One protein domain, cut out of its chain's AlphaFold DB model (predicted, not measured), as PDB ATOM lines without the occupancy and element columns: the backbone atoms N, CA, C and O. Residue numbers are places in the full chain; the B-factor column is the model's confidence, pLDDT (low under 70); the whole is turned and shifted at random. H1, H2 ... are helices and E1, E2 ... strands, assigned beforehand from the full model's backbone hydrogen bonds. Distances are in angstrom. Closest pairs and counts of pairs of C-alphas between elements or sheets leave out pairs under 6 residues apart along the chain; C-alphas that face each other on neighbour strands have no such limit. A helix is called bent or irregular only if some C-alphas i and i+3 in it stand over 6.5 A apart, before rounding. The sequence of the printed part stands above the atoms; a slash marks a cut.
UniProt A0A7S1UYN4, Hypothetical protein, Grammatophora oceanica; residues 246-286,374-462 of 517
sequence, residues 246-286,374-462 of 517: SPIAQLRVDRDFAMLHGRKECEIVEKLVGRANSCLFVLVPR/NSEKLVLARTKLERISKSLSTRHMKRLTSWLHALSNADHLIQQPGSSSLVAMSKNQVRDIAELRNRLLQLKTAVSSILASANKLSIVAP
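What this domain is: This is residues 246 to 286 and 374 to 462 of the 517 residues of the protein "Hypothetical protein" of Grammatophora oceanica (UniProt A0A7S1UYN4). A long rod of three helices, with a small two-strand hairpin at one end. H1b and H2b both run alongside H3, touching stretches of it that largely overlap, residues 436 to 450 and 433 to 447, and H2a runs beside H1b toward the cut end; near the hairpin end H1 turns sharply, and its first arm H1a crosses H2b. The printed part has 130 residues, with named elements in the order H1, H2, E1, E2, H3, and the class is mostly helix; E1 and E2 are antiparallel. The whole is loose, with a radius of gyration of the C-alphas of 18.1 A, and spans 62 by 27 by 19 A.

How they stand to each other: H1, residues 247 to 283, was assigned as one helix by its hydrogen bonds but is bent, with C-alphas 260 and 263 7.7 A apart; its arms H1a, residues 247 to 260, and H1b, residues 263 to 283, are about perpendicular at 77 degrees. H2, residues 374 to 409, was likewise assigned as one helix but is bent, with C-alphas 394 and 397 6.8 A apart; its arms H2a, residues 374 to 394, and H2b, residues 397 to 409, stand at a steep tilt of 38 degrees. H1a touches H2b, the closest C-alphas being those of Leu 251 and Ala 406, 4.6 A, at a steep tilt of 67 degrees, only just short of about perpendicular. H1b touches H2a, closest at Cys 279 and Ala 381, C-alphas 5.0 A apart, opposite ways at a shallow tilt of 31 degrees. E1, residues 413 to 415, and E2, residues 422 to 424, form an antiparallel hairpin, with N 414 and O 423 within hydrogen-bond range at 2.8 A. H3, residues 427 to 456, touches H1b with its residues 436 to 450 alone, the same way at a shallow tilt of 24 degrees; the closest C-alphas, of Val 273 and Val 447, are 6.6 A apart. H3 touches H2b with residues 433 to 447 alone, closest at the C-alphas of Leu 404 and Arg 437, 6.2 A, at a shallow tilt of 34 degrees, only just short of steep. In H1a, H1b, H2a, H2b and H3 every O i to N i+4 pair is within hydrogen-bond range.

Where its parts are: H1a begins at C-alpha 247 (92.057, 91.535, 113.785). H1b measures 30.1 A, H2a 30.3 A and H3 43.9 A. H3 ends at C-alpha 456 (106.310, 92.476, 147.688).

The domain as a whole: The C-alphas farthest apart, of Asn 374 and Ser 421, are 62.8 A apart. Residues 287 to 373 are not printed, and C-alphas 286 and 374 are 16.2 A apart across this cut. Of the links printed whole, none is long. The pLDDT is under 70 at residue 246, residues 415 to 421 and residues 461 to 462.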
ATOM      1  N   SER A 246      89.440  89.055 110.635       65.56
ATOM      2  CA  SER A 246      90.318  90.226 110.570       65.56
ATOM      3  C   SER A 246      90.578  90.693 112.005       65.56
ATOM      4  O   SER A 246      89.630  90.631 112.786       65.56
ATOM      5  N   PRO A 247      91.788  91.128 112.402       76.81
ATOM      6  CA  PRO A 247      92.057  91.535 113.785       76.81
ATOM      7  C   PRO A 247      90.941  92.407 114.381       76.81
ATOM      8  O   PRO A 247      90.592  92.266 115.546       76.81
ATOM      9  N   ILE A 248      90.292  93.223 113.542       79.69
ATOM     10  CA  ILE A 248      89.113  94.014 113.900       79.69
ATOM     11  C   ILE A 248      87.879  93.195 114.298       79.69
ATOM     12  O   ILE A 248      87.159  93.561 115.211       79.69
ATOM     13  N   ALA A 249      87.606  92.094 113.621       78.94
ATOM     14  CA  ALA A 249      86.462  91.260 113.885       78.94
ATOM     15  C   ALA A 249      86.701  90.343 115.105       78.94
ATOM     16  O   ALA A 249      85.744  90.088 115.822       78.94
ATOM     17  N   GLN A 250      87.949  89.965 115.438       81.50
ATOM     18  CA  GLN A 250      88.228  89.317 116.729       81.50
ATOM     19  C   GLN A 250      87.972  90.310 117.864       81.50
ATOM     20  O   GLN A 250      87.333  89.965 118.847       81.50
ATOM     21  N   LEU A 251      88.379  91.573 117.690       86.62
ATOM     22  CA  LEU A 251      88.051  92.633 118.648       86.62
ATOM     23  C   LEU A 251      86.542  92.844 118.793       86.62
ATOM     24  O   LEU A 251      86.088  93.166 119.882       86.62
ATOM     25  N   ARG A 252      85.755  92.657 117.728       87.31
ATOM     26  CA  ARG A 252      84.287  92.723 117.812       87.31
ATOM     27  C   ARG A 252      83.706  91.533 118.565       87.31
ATOM     28  O   ARG A 252      82.863  91.755 119.422       87.31
ATOM     29  N   VAL A 253      84.188  90.320 118.297       84.44
ATOM     30  CA  VAL A 253      83.799  89.121 119.054       84.44
ATOM     31  C   VAL A 253      84.121  89.323 120.536       84.44
ATOM     32  O   VAL A 253      83.224  89.241 121.368       84.44
ATOM     33  N   ASP A 254      85.354  89.708 120.868       88.69
ATOM     34  CA  ASP A 254      85.771  89.977 122.248       88.69
ATOM     35  C   ASP A 254      84.946  91.107 122.896       88.69
ATOM     36  O   ASP A 254      84.643  91.044 124.087       88.69
ATOM     37  N   ARG A 255      84.555  92.140 122.131       93.25
ATOM     38  CA  ARG A 255      83.677  93.226 122.597       93.25
ATOM     39  C   ARG A 255      82.283  92.700 122.922       93.25
ATOM     40  O   ARG A 255      81.733  93.067 123.954       93.25
ATOM     41  N   ASP A 256      81.712  91.882 122.047       90.19
ATOM     42  CA  ASP A 256      80.363  91.348 122.218       90.19
ATOM     43  C   ASP A 256      80.321  90.366 123.402       90.19
ATOM     44  O   ASP A 256      79.438  90.476 124.252       90.19
ATOM     45  N   PHE A 257      81.353  89.529 123.563       90.88
ATOM     46  CA  PHE A 257      81.556  88.716 124.770       90.88
ATOM     47  C   PHE A 257      81.711  89.569 126.034       90.88
ATOM     48  O   PHE A 257      81.095  89.273 127.058       90.88
ATOM     49  N   ALA A 258      82.498  90.648 125.980       94.81
ATOM     50  CA  ALA A 258      82.639  91.565 127.107       94.81
ATOM     51  C   ALA A 258      81.303  92.235 127.459       94.81
ATOM     52  O   ALA A 258      80.992  92.395 128.631       94.81
ATOM     53  N   MET A 259      80.486  92.600 126.473       94.25
ATOM     54  CA  MET A 259      79.162  93.177 126.712       94.25
ATOM     55  C   MET A 259      78.194  92.183 127.356       94.25
ATOM     56  O   MET A 259      77.400  92.587 128.204       94.25
ATOM     57  N   LEU A 260      78.280  90.904 126.984       92.31
ATOM     58  CA  LEU A 260      77.426  89.848 127.518       92.31
ATOM     59  C   LEU A 260      77.824  89.443 128.949       92.31
ATOM     60  O   LEU A 260      76.975  89.392 129.833       92.31
ATOM     61  N   HIS A 261      79.118  89.224 129.205       94.44
ATOM     62  CA  HIS A 261      79.598  88.654 130.477       94.44
ATOM     63  C   HIS A 261      80.360  89.640 131.372       94.44
ATOM     64  O   HIS A 261      80.715  89.316 132.508       94.44
ATOM     65  N   GLY A 262      80.614  90.859 130.896       95.25
ATOM     66  CA  GLY A 262      81.481  91.830 131.562       95.25
ATOM     67  C   GLY A 262      81.015  92.236 132.952       95.25
ATOM     68  O   GLY A 262      81.854  92.415 133.828       95.25
ATOM     69  N   ARG A 263      79.701  92.349 133.184       96.50
ATOM     70  CA  ARG A 263      79.154  92.722 134.503       96.50
ATOM     71  C   ARG A 263      79.383  91.618 135.542       96.50
ATOM     72  O   ARG A 263      79.938  91.907 136.596       96.50
ATOM     73  N   LYS A 264      79.069  90.362 135.198       94.81
ATOM     74  CA  LYS A 264      79.289  89.189 136.065       94.81
ATOM     75  C   LYS A 264      80.772  89.009 136.396       94.81
ATOM     76  O   LYS A 264      81.136  88.807 137.548       94.81
ATOM     77  N   GLU A 265      81.646  89.159 135.402       94.88
ATOM     78  CA  GLU A 265      83.095  89.127 135.630       94.88
ATOM     79  C   GLU A 265      83.557  90.259 136.563       94.88
ATOM     80  O   GLU A 265      84.374  90.013 137.448       94.88
ATOM     81  N   CYS A 266      83.035  91.486 136.401       96.69
ATOM     82  CA  CYS A 266      83.349  92.594 137.308       96.69
ATOM     83  C   CYS A 266      82.999  92.242 138.758       96.69
ATOM     84  O   CYS A 266      83.827  92.443 139.639       96.69
ATOM     85  N   GLU A 267      81.812  91.685 139.003       96.19
ATOM     86  CA  GLU A 267      81.355  91.294 140.344       96.19
ATOM     87  C   GLU A 267      82.240  90.208 140.966       96.19
ATOM     88  O   GLU A 267      82.623  90.305 142.133       96.19
ATOM     89  N   ILE A 268      82.623  89.194 140.183       93.62
ATOM     90  CA  ILE A 268      83.541  88.138 140.633       93.62
ATOM     91  C   ILE A 268      84.890  88.746 141.026       93.62
ATOM     92  O   ILE A 268      85.409  88.481 142.113       93.62
ATOM     93  N   VAL A 269      85.451  89.596 140.164       95.88
ATOM     94  CA  VAL A 269      86.738  90.245 140.425       95.88
ATOM     95  C   VAL A 269      86.648  91.182 141.631       95.88
ATOM     96  O   VAL A 269      87.575  91.201 142.431       95.88
ATOM     97  N   GLU A 270      85.548  91.909 141.823       97.06
ATOM     98  CA  GLU A 270      85.318  92.752 143.006       97.06
ATOM     99  C   GLU A 270      85.317  91.937 144.300       97.06
ATOM    100  O   GLU A 270      86.001  92.314 145.253       97.06
ATOM    101  N   LYS A 271      84.636  90.784 144.319       95.88
ATOM    102  CA  LYS A 271      84.652  89.863 145.465       95.88
ATOM    103  C   LYS A 271      86.064  89.345 145.752       95.88
ATOM    104  O   LYS A 271      86.487  89.321 146.907       95.88
ATOM    105  N   LEU A 272      86.818  88.959 144.720       95.19
ATOM    106  CA  LEU A 272      88.213  88.518 144.868       95.19
ATOM    107  C   LEU A 272      89.124  89.646 145.373       95.19
ATOM    108  O   LEU A 272      89.960  89.421 146.246       95.19
ATOM    109  N   VAL A 273      88.946  90.867 144.863       96.44
ATOM    110  CA  VAL A 273      89.670  92.068 145.306       96.44
ATOM    111  C   VAL A 273      89.356  92.377 146.773       96.44
ATOM    112  O   VAL A 273      90.276  92.652 147.541       96.44
ATOM    113  N   GLY A 274      88.088  92.287 147.182       94.75
ATOM    114  CA  GLY A 274      87.658  92.446 148.572       94.75
ATOM    115  C   GLY A 274      88.334  91.440 149.502       94.75
ATOM    116  O   GLY A 274      89.007  91.838 150.451       94.75
ATOM    117  N   ARG A 275      88.261  90.145 149.168       93.94
ATOM    118  CA  ARG A 275      88.906  89.069 149.940       93.94
ATOM    119  C   ARG A 275      90.426  89.215 150.018       93.94
ATOM    120  O   ARG A 275      91.013  89.045 151.088       93.94
ATOM    121  N   ALA A 276      91.072  89.597 148.916       95.62
ATOM    122  CA  ALA A 276      92.508  89.860 148.904       95.62
ATOM    123  C   ALA A 276      92.891  91.035 149.816       95.62
ATOM    124  O   ALA A 276      93.897  90.956 150.520       95.62
ATOM    125  N   ASN A 277      92.093  92.108 149.839       95.12
ATOM    126  CA  ASN A 277      92.321  93.240 150.735       95.12
ATOM    127  C   ASN A 277      92.166  92.846 152.210       95.12
ATOM    128  O   ASN A 277      92.989  93.271 153.019       95.12
ATOM    129  N   SER A 278      91.194  91.993 152.552       93.56
ATOM    130  CA  SER A 278      91.058  91.444 153.909       93.56
ATOM    131  C   SER A 278      92.297  90.641 154.317       93.56
ATOM    132  O   SER A 278      92.843  90.852 155.399       93.56
ATOM    133  N   CYS A 279      92.825  89.795 153.424       94.69
ATOM    134  CA  CYS A 279      94.064  89.054 153.687       94.69
ATOM    135  C   CYS A 279      95.272  89.993 153.848       94.69
ATOM    136  O   CYS A 279      96.080  89.824 154.758       94.69
ATOM    137  N   LEU A 280      95.395  91.011 152.987       94.38
ATOM    138  CA  LEU A 280      96.471  92.003 153.068       94.38
ATOM    139  C   LEU A 280      96.409  92.833 154.355       94.38
ATOM    140  O   LEU A 280      97.459  93.207 154.867       94.38
ATOM    141  N   PHE A 281      95.215  93.109 154.882       92.75
ATOM    142  CA  PHE A 281      95.049  93.818 156.152       92.75
ATOM    143  C   PHE A 281      95.596  93.008 157.334       92.75
ATOM    144  O   PHE A 281      96.275  93.564 158.194       92.75
ATOM    145  N   VAL A 282      95.370  91.690 157.336       92.94
ATOM    146  CA  VAL A 282      95.919  90.770 158.347       92.94
ATOM    147  C   VAL A 282      97.439  90.629 158.204       92.94
ATOM    148  O   VAL A 282      98.163  90.645 159.196       92.94
ATOM    149  N   LEU A 283      97.939  90.517 156.969       93.75
ATOM    150  CA  LEU A 283      99.361  90.281 156.690       93.75
ATOM    151  C   LEU A 283     100.238  91.534 156.814       93.75
ATOM    152  O   LEU A 283     101.437  91.415 157.062       93.75
ATOM    153  N   VAL A 284      99.673  92.728 156.619       92.88
ATOM    154  CA  VAL A 284     100.396  94.007 156.680       92.88
ATOM    155  C   VAL A 284      99.706  94.938 157.679       92.88
ATOM    156  O   VAL A 284      98.963  95.838 157.269       92.88
ATOM    157  N   PRO A 285      99.964  94.765 158.991       82.12
ATOM    158  CA  PRO A 285      99.457  95.676 160.007       82.12
ATOM    159  C   PRO A 285      99.920  97.104 159.705       82.12
ATOM    160  O   PRO A 285     101.118  97.397 159.643       82.12
ATOM    161  N   ARG A 286      98.971  98.015 159.475       80.06
ATOM    162  CA  ARG A 286      99.287  99.426 159.241       80.06
ATOM    163  C   ARG A 286      99.686 100.062 160.568       80.06
ATOM    164  O   ARG A 286      98.841 100.305 161.421       80.06
ATOM    165  N   ASN A 374      97.631  83.537 166.600       85.06
ATOM    166  CA  ASN A 374      97.966  84.579 165.629       85.06
ATOM    167  C   ASN A 374      98.811  84.016 164.482       85.06
ATOM    168  O   ASN A 374      98.622  84.414 163.332       85.06
ATOM    169  N   SER A 375      99.699  83.061 164.775       88.81
ATOM    170  CA  SER A 375     100.510  82.399 163.752       88.81
ATOM    171  C   SER A 375      99.648  81.633 162.739       88.81
ATOM    172  O   SER A 375      99.857  81.764 161.532       88.81
ATOM    173  N   GLU A 376      98.614  80.926 163.204       90.69
ATOM    174  CA  GLU A 376      97.692  80.167 162.355       90.69
ATOM    175  C   GLU A 376      96.876  81.087 161.434       90.69
ATOM    176  O   GLU A 376      96.825  80.870 160.221       90.69
ATOM    177  N   LYS A 377      96.341  82.192 161.973       90.75
ATOM    178  CA  LYS A 377      95.632  83.213 161.183       90.75
ATOM    179  C   LYS A 377      96.505  83.810 160.076       90.75
ATOM    180  O   LYS A 377      96.024  84.021 158.964       90.75
ATOM    181  N   LEU A 378      97.787  84.060 160.353       92.31
ATOM    182  CA  LEU A 378      98.729  84.582 159.356       92.31
ATOM    183  C   LEU A 378      99.018  83.563 158.247       92.31
ATOM    184  O   LEU A 378      99.091  83.941 157.075       92.31
ATOM    185  N   VAL A 379      99.161  82.280 158.590       93.44
ATOM    186  CA  VAL A 379      99.372  81.208 157.603       93.44
ATOM    187  C   VAL A 379      98.139  81.048 156.711       93.44
ATOM    188  O   VAL A 379      98.286  81.033 155.488       93.44
ATOM    189  N   LEU A 380      96.936  81.019 157.291       91.75
ATOM    190  CA  LEU A 380      95.677  80.938 156.541       91.75
ATOM    191  C   LEU A 380      95.471  82.151 155.623       91.75
ATOM    192  O   LEU A 380      95.159  81.992 154.443       91.75
ATOM    193  N   ALA A 381      95.715  83.371 156.113       93.94
ATOM    194  CA  ALA A 381      95.623  84.577 155.289       93.94
ATOM    195  C   ALA A 381      96.619  84.552 154.117       93.94
ATOM    196  O   ALA A 381      96.297  84.991 153.009       93.94
ATOM    197  N   ARG A 382      97.823  84.008 154.333       94.69
ATOM    198  CA  ARG A 382      98.842  83.865 153.287       94.69
ATOM    199  C   ARG A 382      98.416  82.877 152.204       94.69
ATOM    200  O   ARG A 382      98.524  83.215 151.027       94.69
ATOM    201  N   THR A 383      97.922  81.696 152.574       92.38
ATOM    202  CA  THR A 383      97.488  80.673 151.606       92.38
ATOM    203  C   THR A 383      96.231  81.107 150.847       92.38
ATOM    204  O   THR A 383      96.158  80.910 149.631       92.38
ATOM    205  N   LYS A 384      95.271  81.767 151.517       93.56
ATOM    206  CA  LYS A 384      94.101  82.389 150.867       93.56
ATOM    207  C   LYS A 384      94.545  83.453 149.848       93.56
ATOM    208  O   LYS A 384      94.124  83.415 148.690       93.56
ATOM    209  N   LEU A 385      95.459  84.357 150.222       95.19
ATOM    210  CA  LEU A 385      95.973  85.391 149.313       95.19
ATOM    211  C   LEU A 385      96.743  84.807 148.118       95.19
ATOM    212  O   LEU A 385      96.661  85.355 147.017       95.19
ATOM    213  N   GLU A 386      97.474  83.707 148.306       94.75
ATOM    214  CA  GLU A 386      98.182  83.009 147.228       94.75
ATOM    215  C   GLU A 386      97.215  82.447 146.178       94.75
ATOM    216  O   GLU A 386      97.373  82.738 144.988       94.75
ATOM    217  N   ARG A 387      96.170  81.724 146.612       92.94
ATOM    218  CA  ARG A 387      95.115  81.194 145.730       92.94
ATOM    219  C   ARG A 387      94.439  82.308 144.932       92.94
ATOM    220  O   ARG A 387      94.391  82.250 143.699       92.94
ATOM    221  N   ILE A 388      94.016  83.377 145.612       94.81
ATOM    222  CA  ILE A 388      93.380  84.536 144.969       94.81
ATOM    223  C   ILE A 388      94.336  85.192 143.964       94.81
ATOM    224  O   ILE A 388      93.948  85.481 142.833       94.81
ATOM    225  N   SER A 389      95.604  85.392 144.330       95.00
ATOM    226  CA  SER A 389      96.606  85.996 143.439       95.00
ATOM    227  C   SER A 389      96.864  85.140 142.195       95.00
ATOM    228  O   SER A 389      97.011  85.673 141.090       95.00
ATOM    229  N   LYS A 390      96.874  83.808 142.339       92.56
ATOM    230  CA  LYS A 390      97.000  82.864 141.222       92.56
ATOM    231  C   LYS A 390      95.799  82.954 140.280       92.56
ATOM    232  O   LYS A 390      95.996  83.110 139.075       92.56
ATOM    233  N   SER A 391      94.576  82.935 140.804       93.25
ATOM    234  CA  SER A 391      93.354  83.091 140.000       93.25
ATOM    235  C   SER A 391      93.308  84.451 139.280       93.25
ATOM    236  O   SER A 391      93.133  84.527 138.057       93.25
ATOM    237  N   LEU A 392      93.590  85.540 140.007       94.81
ATOM    238  CA  LEU A 392      93.626  86.898 139.459       94.81
ATOM    239  C   LEU A 392      94.654  87.052 138.331       94.81
ATOM    240  O   LEU A 392      94.347  87.662 137.307       94.81
ATOM    241  N   SER A 393      95.862  86.509 138.488       94.38
ATOM    242  CA  SER A 393      96.939  86.642 137.495       94.38
ATOM    243  C   SER A 393      96.754  85.745 136.268       94.38
ATOM    244  O   SER A 393      96.974  86.194 135.140       94.38
ATOM    245  N   THR A 394      96.336  84.492 136.460       89.62
ATOM    246  CA  THR A 394      96.274  83.503 135.375       89.62
ATOM    247  C   THR A 394      95.056  83.687 134.477       89.62
ATOM    248  O   THR A 394      95.196  83.589 133.253       89.62
ATOM    249  N   ARG A 395      93.890  83.996 135.062       92.19
ATOM    250  CA  ARG A 395      92.597  84.055 134.365       92.19
ATOM    251  C   ARG A 395      92.091  85.485 134.217       92.19
ATOM    252  O   ARG A 395      92.004  86.003 133.100       92.19
ATOM    253  N   HIS A 396      91.788  86.134 135.337       95.12
ATOM    254  CA  HIS A 396      91.015  87.376 135.335       95.12
ATOM    255  C   HIS A 396      91.789  88.548 134.715       95.12
ATOM    256  O   HIS A 396      91.259  89.259 133.867       95.12
ATOM    257  N   MET A 397      93.079  88.717 135.019       95.56
ATOM    258  CA  MET A 397      93.885  89.821 134.477       95.56
ATOM    259  C   MET A 397      94.015  89.774 132.945       95.56
ATOM    260  O   MET A 397      93.952  90.815 132.276       95.56
ATOM    261  N   LYS A 398      94.186  88.572 132.373       92.50
ATOM    262  CA  LYS A 398      94.266  88.380 130.915       92.50
ATOM    263  C   LYS A 398      92.946  88.767 130.253       92.50
ATOM    264  O   LYS A 398      92.951  89.535 129.290       92.50
ATOM    265  N   ARG A 399      91.832  88.302 130.822       94.25
ATOM    266  CA  ARG A 399      90.473  88.590 130.353       94.25
ATOM    267  C   ARG A 399      90.143  90.081 130.438       94.25
ATOM    268  O   ARG A 399      89.816  90.674 129.416       94.25
ATOM    269  N   LEU A 400      90.359  90.717 131.595       95.88
ATOM    270  CA  LEU A 400      90.186  92.166 131.778       95.88
ATOM    271  C   LEU A 400      90.984  92.970 130.738       95.88
ATOM    272  O   LEU A 400      90.483  93.944 130.180       95.88
ATOM    273  N   THR A 401      92.227  92.569 130.455       95.88
ATOM    274  CA  THR A 401      93.088  93.273 129.492       95.88
ATOM    275  C   THR A 401      92.625  93.090 128.047       95.88
ATOM    276  O   THR A 401      92.594  94.075 127.309       95.88
ATOM    277  N   SER A 402      92.246  91.870 127.653       93.31
ATOM    278  CA  SER A 402      91.679  91.586 126.327       93.31
ATOM    279  C   SER A 402      90.371  92.353 126.113       93.31
ATOM    280  O   SER A 402      90.250  93.085 125.132       93.31
ATOM    281  N   TRP A 403      89.445  92.302 127.072       96.31
ATOM    282  CA  TRP A 403      88.155  92.985 126.972       96.31
ATOM    283  C   TRP A 403      88.289  94.505 126.962       96.31
ATOM    284  O   TRP A 403      87.647  95.166 126.153       96.31
ATOM    285  N   LEU A 404      89.172  95.087 127.778       96.75
ATOM    286  CA  LEU A 404      89.454  96.525 127.707       96.75
ATOM    287  C   LEU A 404      90.008  96.941 126.344       96.75
ATOM    288  O   LEU A 404      89.634  97.994 125.823       96.75
ATOM    289  N   HIS A 405      90.894  96.130 125.766       94.56
ATOM    290  CA  HIS A 405      91.440  96.373 124.437       94.56
ATOM    291  C   HIS A 405      90.346  96.271 123.363       94.56
ATOM    292  O   HIS A 405      90.244  97.151 122.512       94.56
ATOM    293  N   ALA A 406      89.484  95.257 123.443       94.12
ATOM    294  CA  ALA A 406      88.345  95.070 122.553       94.12
ATOM    295  C   ALA A 406      87.337  96.228 122.640       94.12
ATOM    296  O   ALA A 406      87.053  96.859 121.630       94.12
ATOM    297  N   LEU A 407      86.884  96.598 123.841       94.31
ATOM    298  CA  LEU A 407      85.952  97.715 124.060       94.31
ATOM    299  C   LEU A 407      86.529  99.078 123.632       94.31
ATOM    300  O   LEU A 407      85.771 100.004 123.354       94.31
ATOM    301  N   SER A 408      87.859  99.228 123.612       93.94
ATOM    302  CA  SER A 408      88.519 100.478 123.208       93.94
ATOM    303  C   SER A 408      88.774 100.570 121.705       93.94
ATOM    304  O   SER A 408      88.755 101.674 121.165       93.94
ATOM    305  N   ASN A 409      89.044  99.436 121.051       89.50
ATOM    306  CA  ASN A 409      89.531  99.393 119.670       89.50
ATOM    307  C   ASN A 409      88.534  98.790 118.675       89.50
ATOM    308  O   ASN A 409      88.704  98.978 117.470       89.50
ATOM    309  N   ALA A 410      87.513  98.067 119.136       84.88
ATOM    310  CA  ALA A 410      86.401  97.691 118.281       84.88
ATOM    311  C   ALA A 410      85.640  98.964 117.891       84.88
ATOM    312  O   ALA A 410      85.317  99.803 118.733       84.88
ATOM    313  N   ASP A 411      85.358  99.115 116.600       76.12
ATOM    314  CA  ASP A 411      84.485 100.178 116.121       76.12
ATOM    315  C   ASP A 411      83.081 100.062 116.746       76.12
ATOM    316  O   ASP A 411      82.682  99.013 117.257       76.12
ATOM    317  N   HIS A 412      82.294 101.142 116.712       77.75
ATOM    318  CA  HIS A 412      80.904 101.156 117.198       77.75
ATOM    319  C   HIS A 412      79.940 100.358 116.288       77.75
ATOM    320  O   HIS A 412      78.790 100.756 116.094       77.75
ATOM    321  N   LEU A 413      80.410  99.263 115.685       71.19
ATOM    322  CA  LEU A 413      79.698  98.441 114.711       71.19
ATOM    323  C   LEU A 413      79.579  96.989 115.192       71.19
ATOM    324  O   LEU A 413      80.576  96.331 115.481       71.19
ATOM    325  N   ILE A 414      78.365  96.451 115.224       72.81
ATOM    326  CA  ILE A 414      78.079  95.046 115.537       72.81
ATOM    327  C   ILE A 414      78.119  94.213 114.256       72.81
ATOM    328  O   ILE A 414      77.612  94.639 113.215       72.81
ATOM    329  N   GLN A 415      78.726  93.026 114.334       65.31
ATOM    330  CA  GLN A 415      78.591  92.011 113.292       65.31
ATOM    331  C   GLN A 415      77.266  91.286 113.479       65.31
ATOM    332  O   GLN A 415      76.993  90.765 114.555       65.31
ATOM    333  N   GLN A 416      76.430  91.260 112.443       64.31
ATOM    334  CA  GLN A 416      75.209  90.467 112.517       64.31
ATOM    335  C   GLN A 416      75.535  88.975 112.371       64.31
ATOM    336  O   GLN A 416      76.257  88.606 111.440       64.31
ATOM    337  N   PRO A 417      74.979  88.104 113.229       57.06
ATOM    338  CA  PRO A 417      75.137  86.666 113.064       57.06
ATOM    339  C   PRO A 417      74.595  86.249 111.688       57.06
ATOM    340  O   PRO A 417      73.482  86.614 111.307       57.06
ATOM    341  N   GLY A 418      75.416  85.543 110.906       57.50
ATOM    342  CA  GLY A 418      75.059  85.077 109.559       57.50
ATOM    343  C   GLY A 418      75.162  86.117 108.433       57.50
ATOM    344  O   GLY A 418      74.826  85.801 107.294       57.50
ATOM    345  N   SER A 419      75.643  87.338 108.698       50.03
ATOM    346  CA  SER A 419      75.849  88.366 107.669       50.03
ATOM    347  C   SER A 419      77.244  88.982 107.751       50.03
ATOM    348  O   SER A 419      77.744  89.301 108.823       50.03
ATOM    349  N   SER A 420      77.865  89.233 106.596       60.44
ATOM    350  CA  SER A 420      79.082  90.054 106.504       60.44
ATOM    351  C   SER A 420      78.806  91.556 106.689       60.44
ATOM    352  O   SER A 420      79.736  92.363 106.638       60.44
ATOM    353  N   SER A 421      77.540  91.935 106.897       61.75
ATOM    354  CA  SER A 421      77.099  93.315 107.079       61.75
ATOM    355  C   SER A 421      77.309  93.814 108.511       61.75
ATOM    356  O   SER A 421      77.117  93.087 109.488       61.75
ATOM    357  N   LEU A 422      77.680  95.090 108.625       74.69
ATOM    358  CA  LEU A 422      77.944  95.782 109.885       74.69
ATOM    359  C   LEU A 422      76.793  96.730 110.219       74.69
ATOM    360  O   LEU A 422      76.339  97.482 109.358       74.69
ATOM    361  N   VAL A 423      76.352  96.720 111.477       79.56
ATOM    362  CA  VAL A 423      75.260  97.576 111.964       79.56
ATOM    363  C   VAL A 423      75.770  98.480 113.076       79.56
ATOM    364  O   VAL A 423      76.459  98.024 113.981       79.56
ATOM    365  N   ALA A 424      75.434  99.768 113.024       86.81
ATOM    366  CA  ALA A 424      75.799 100.707 114.080       86.81
ATOM    367  C   ALA A 424      75.149 100.331 115.421       86.81
ATOM    368  O   ALA A 424      73.973  99.971 115.473       86.81
ATOM    369  N   MET A 425      75.912 100.445 116.510       87.06
ATOM    370  CA  MET A 425      75.412 100.227 117.867       87.06
ATOM    371  C   MET A 425      74.357 101.265 118.255       87.06
ATOM    372  O   MET A 425      74.425 102.433 117.863       87.06
ATOM    373  N   SER A 426      73.391 100.856 119.079       90.50
ATOM    374  CA  SER A 426      72.419 101.792 119.650       90.50
ATOM    375  C   SER A 426      73.083 102.743 120.657       90.50
ATOM    376  O   SER A 426      74.099 102.416 121.274       90.50
ATOM    377  N   LYS A 427      72.489 103.925 120.885       91.44
ATOM    378  CA  LYS A 427      73.008 104.906 121.864       91.44
ATOM    379  C   LYS A 427      73.126 104.327 123.281       91.44
ATOM    380  O   LYS A 427      74.063 104.671 123.995       91.44
ATOM    381  N   ASN A 428      72.205 103.439 123.661       92.88
ATOM    382  CA  ASN A 428      72.233 102.766 124.958       92.88
ATOM    383  C   ASN A 428      73.431 101.818 125.049       92.88
ATOM    384  O   ASN A 428      74.213 101.939 125.980       92.88
ATOM    385  N   GLN A 429      73.660 100.990 124.024       91.31
ATOM    386  CA  GLN A 429      74.823 100.098 123.982       91.31
ATOM    387  C   GLN A 429      76.154 100.858 124.050       91.31
ATOM    388  O   GLN A 429      77.076 100.417 124.724       91.31
ATOM    389  N   VAL A 430      76.266 102.013 123.384       92.00
ATOM    390  CA  VAL A 430      77.477 102.851 123.464       92.00
ATOM    391  C   VAL A 430      77.699 103.382 124.886       92.00
ATOM    392  O   VAL A 430      78.834 103.400 125.364       92.00
ATOM    393  N   ARG A 431      76.629 103.787 125.582       94.25
ATOM    394  CA  ARG A 431      76.696 104.203 126.991       94.25
ATOM    395  C   ARG A 431      77.099 103.038 127.897       94.25
ATOM    396  O   ARG A 431      77.972 103.215 128.741       94.25
ATOM    397  N   ASP A 432      76.516 101.864 127.680       94.38
ATOM    398  CA  ASP A 432      76.788 100.660 128.467       94.38
ATOM    399  C   ASP A 432      78.242 100.187 128.273       94.38
ATOM    400  O   ASP A 432      78.908  99.840 129.247       94.38
ATOM    401  N   ILE A 433      78.783 100.275 127.048       94.50
ATOM    402  CA  ILE A 433      80.215 100.060 126.771       94.50
ATOM    403  C   ILE A 433      81.075 101.023 127.584       94.50
ATOM    404  O   ILE A 433      82.077 100.609 128.164       94.50
ATOM    405  N   ALA A 434      80.728 102.313 127.606       95.31
ATOM    406  CA  ALA A 434      81.521 103.315 128.311       95.31
ATOM    407  C   ALA A 434      81.531 103.068 129.830       95.31
ATOM    408  O   ALA A 434      82.588 103.156 130.457       95.31
ATOM    409  N   GLU A 435      80.378 102.717 130.405       97.06
ATOM    410  CA  GLU A 435      80.242 102.341 131.815       97.06
ATOM    411  C   GLU A 435      81.076 101.091 132.136       97.06
ATOM    412  O   GLU A 435      81.936 101.126 133.022       97.06
ATOM    413  N   LEU A 436      80.892 100.017 131.360       97.12
ATOM    414  CA  LEU A 436      81.613  98.759 131.541       97.12
ATOM    415  C   LEU A 436      83.127  98.950 131.395       97.12
ATOM    416  O   LEU A 436      83.897  98.457 132.218       97.12
ATOM    417  N   ARG A 437      83.575  99.714 130.391       96.75
ATOM    418  CA  ARG A 437      84.996 100.015 130.175       96.75
ATOM    419  C   ARG A 437      85.608 100.724 131.381       96.75
ATOM    420  O   ARG A 437      86.716 100.380 131.786       96.75
ATOM    421  N   ASN A 438      84.908 101.700 131.957       97.50
ATOM    422  CA  ASN A 438      85.393 102.418 133.135       97.50
ATOM    423  C   ASN A 438      85.495 101.491 134.355       97.50
ATOM    424  O   ASN A 438      86.506 101.536 135.057       97.50
ATOM    425  N   ARG A 439      84.512 100.606 134.564       97.81
ATOM    426  CA  ARG A 439      84.534  99.625 135.660       97.81
ATOM    427  C   ARG A 439      85.667  98.606 135.499       97.81
ATOM    428  O   ARG A 439      86.456  98.418 136.421       97.81
ATOM    429  N   LEU A 440      85.840  98.039 134.303       97.25
ATOM    430  CA  LEU A 440      86.950  97.127 133.996       97.25
ATOM    431  C   LEU A 440      88.319  97.796 134.197       97.25
ATOM    432  O   LEU A 440      89.256  97.154 134.672       97.25
ATOM    433  N   LEU A 441      88.451  99.085 133.860       97.81
ATOM    434  CA  LEU A 441      89.691  99.837 134.064       97.81
ATOM    435  C   LEU A 441      90.008  99.993 135.557       97.81
ATOM    436  O   LEU A 441      91.143  99.743 135.962       97.81
ATOM    437  N   GLN A 442      89.011 100.347 136.375       97.94
ATOM    438  CA  GLN A 442      89.156 100.441 137.831       97.94
ATOM    439  C   GLN A 442      89.577  99.093 138.429       97.94
ATOM    440  O   GLN A 442      90.575  99.022 139.151       97.94
ATOM    441  N   LEU A 443      88.910  98.004 138.046       97.94
ATOM    442  CA  LEU A 443      89.258  96.666 138.525       97.94
ATOM    443  C   LEU A 443      90.648  96.231 138.086       97.94
ATOM    444  O   LEU A 443      91.414  95.731 138.904       97.94
ATOM    445  N   LYS A 444      91.044  96.506 136.840       97.50
ATOM    446  CA  LYS A 444      92.410  96.239 136.381       97.50
ATOM    447  C   LYS A 444      93.451  96.946 137.255       97.50
ATOM    448  O   LYS A 444      94.476  96.341 137.583       97.50
ATOM    449  N   THR A 445      93.211  98.200 137.645       97.88
ATOM    450  CA  THR A 445      94.122  98.933 138.543       97.88
ATOM    451  C   THR A 445      94.153  98.345 139.955       97.88
ATOM    452  O   THR A 445      95.241  98.169 140.505       97.88
ATOM    453  N   ALA A 446      93.000  97.954 140.506       97.50
ATOM    454  CA  ALA A 446      92.904  97.327 141.823       97.50
ATOM    455  C   ALA A 446      93.616  95.965 141.863       97.50
ATOM    456  O   ALA A 446      94.456  95.725 142.731       97.50
ATOM    457  N   VAL A 447      93.366  95.109 140.866       97.25
ATOM    458  CA  VAL A 447      94.034  93.807 140.726       97.25
ATOM    459  C   VAL A 447      95.543  93.991 140.561       97.25
ATOM    460  O   VAL A 447      96.319  93.300 141.215       97.25
ATOM    461  N   SER A 448      95.988  94.956 139.748       96.62
ATOM    462  CA  SER A 448      97.422  95.246 139.586       96.62
ATOM    463  C   SER A 448      98.072  95.676 140.907       96.62
ATOM    464  O   SER A 448      99.196  95.270 141.197       96.62
ATOM    465  N   SER A 449      97.361  96.454 141.731       96.94
ATOM    466  CA  SER A 449      97.821  96.855 143.066       96.94
ATOM    467  C   SER A 449      97.926  95.665 144.026       96.94
ATOM    468  O   SER A 449      98.928  95.534 144.730       96.94
ATOM    469  N   ILE A 450      96.933  94.768 144.035       96.62
ATOM    470  CA  ILE A 450      96.953  93.547 144.855       96.62
ATOM    471  C   ILE A 450      98.114  92.644 144.450       96.62
ATOM    472  O   ILE A 450      98.892  92.241 145.311       96.62
ATOM    473  N   LEU A 451      98.286  92.382 143.152       95.69
ATOM    474  CA  LEU A 451      99.377  91.542 142.655       95.69
ATOM    475  C   LEU A 451     100.749  92.155 142.970       95.69
ATOM    476  O   LEU A 451     101.670  91.435 143.354       95.69
ATOM    477  N   ALA A 452     100.891  93.481 142.879       95.69
ATOM    478  CA  ALA A 452     102.119  94.167 143.275       95.69
ATOM    479  C   ALA A 452     102.405  94.025 144.782       95.69
ATOM    480  O   ALA A 452     103.556  93.809 145.166       95.69
ATOM    481  N   SER A 453     101.382  94.116 145.635       95.75
ATOM    482  CA  SER A 453     101.509  93.903 147.082       95.75
ATOM    483  C   SER A 453     101.832  92.446 147.428       95.75
ATOM    484  O   SER A 453     102.745  92.199 148.211       95.75
ATOM    485  N   ALA A 454     101.168  91.478 146.793       95.12
ATOM    486  CA  ALA A 454     101.439  90.054 146.981       95.12
ATOM    487  C   ALA A 454     102.869  89.675 146.549       95.12
ATOM    488  O   ALA A 454     103.535  88.885 147.220       95.12
ATOM    489  N   ASN A 455     103.376  90.292 145.475       94.06
ATOM    490  CA  ASN A 455     104.760  90.118 145.032       94.06
ATOM    491  C   ASN A 455     105.766  90.713 146.036       94.06
ATOM    492  O   ASN A 455     106.769  90.080 146.359       94.06
ATOM    493  N   LYS A 456     105.479  91.890 146.614       94.94
ATOM    494  CA  LYS A 456     106.310  92.476 147.688       94.94
ATOM    495  C   LYS A 456     106.396  91.581 148.927       94.94
ATOM    496  O   LYS A 456     107.428  91.572 149.586       94.94
ATOM    497  N   LEU A 457     105.339  90.824 149.219       94.50
ATOM    498  CA  LEU A 457     105.299  89.846 150.309       94.50
ATOM    499  C   LEU A 457     105.918  88.487 149.935       94.50
ATOM    500  O   LEU A 457     105.945  87.586 150.770       94.50
ATOM    501  N   SER A 458     106.406  88.319 148.697       94.25
ATOM    502  CA  SER A 458     106.948  87.049 148.184       94.25
ATOM    503  C   SER A 458     105.974  85.869 148.348       94.25
ATOM    504  O   SER A 458     106.373  84.757 148.694       94.25
ATOM    505  N   ILE A 459     104.676  86.127 148.151       90.56
ATOM    506  CA  ILE A 459     103.619  85.101 148.202       90.56
ATOM    507  C   ILE A 459     103.440  84.460 146.827       90.56
ATOM    508  O   ILE A 459     103.252  83.257 146.720       90.56
ATOM    509  N   VAL A 460     103.545  85.257 145.764       80.69
ATOM    510  CA  VAL A 460     103.498  84.748 144.394       80.69
ATOM    511  C   VAL A 460     104.899  84.288 144.014       80.69
ATOM    512  O   VAL A 460     105.811  85.111 143.915       80.69
ATOM    513  N   ALA A 461     105.076  82.981 143.807       67.50
ATOM    514  CA  ALA A 461     106.300  82.460 143.211       67.50
ATOM    515  C   ALA A 461     106.533  83.178 141.870       67.50
ATOM    516  O   ALA A 461     105.575  83.324 141.102       67.50
ATOM    517  N   PRO A 462     107.755  83.666 141.583       67.31
ATOM    518  CA  PRO A 462     108.044  84.323 140.318       67.31
ATOM    519  C   PRO A 462     107.640  83.366 139.201       67.31
ATOM    520  O   PRO A 462     108.220  82.291 139.069       67.31
TER     521      PRO A 462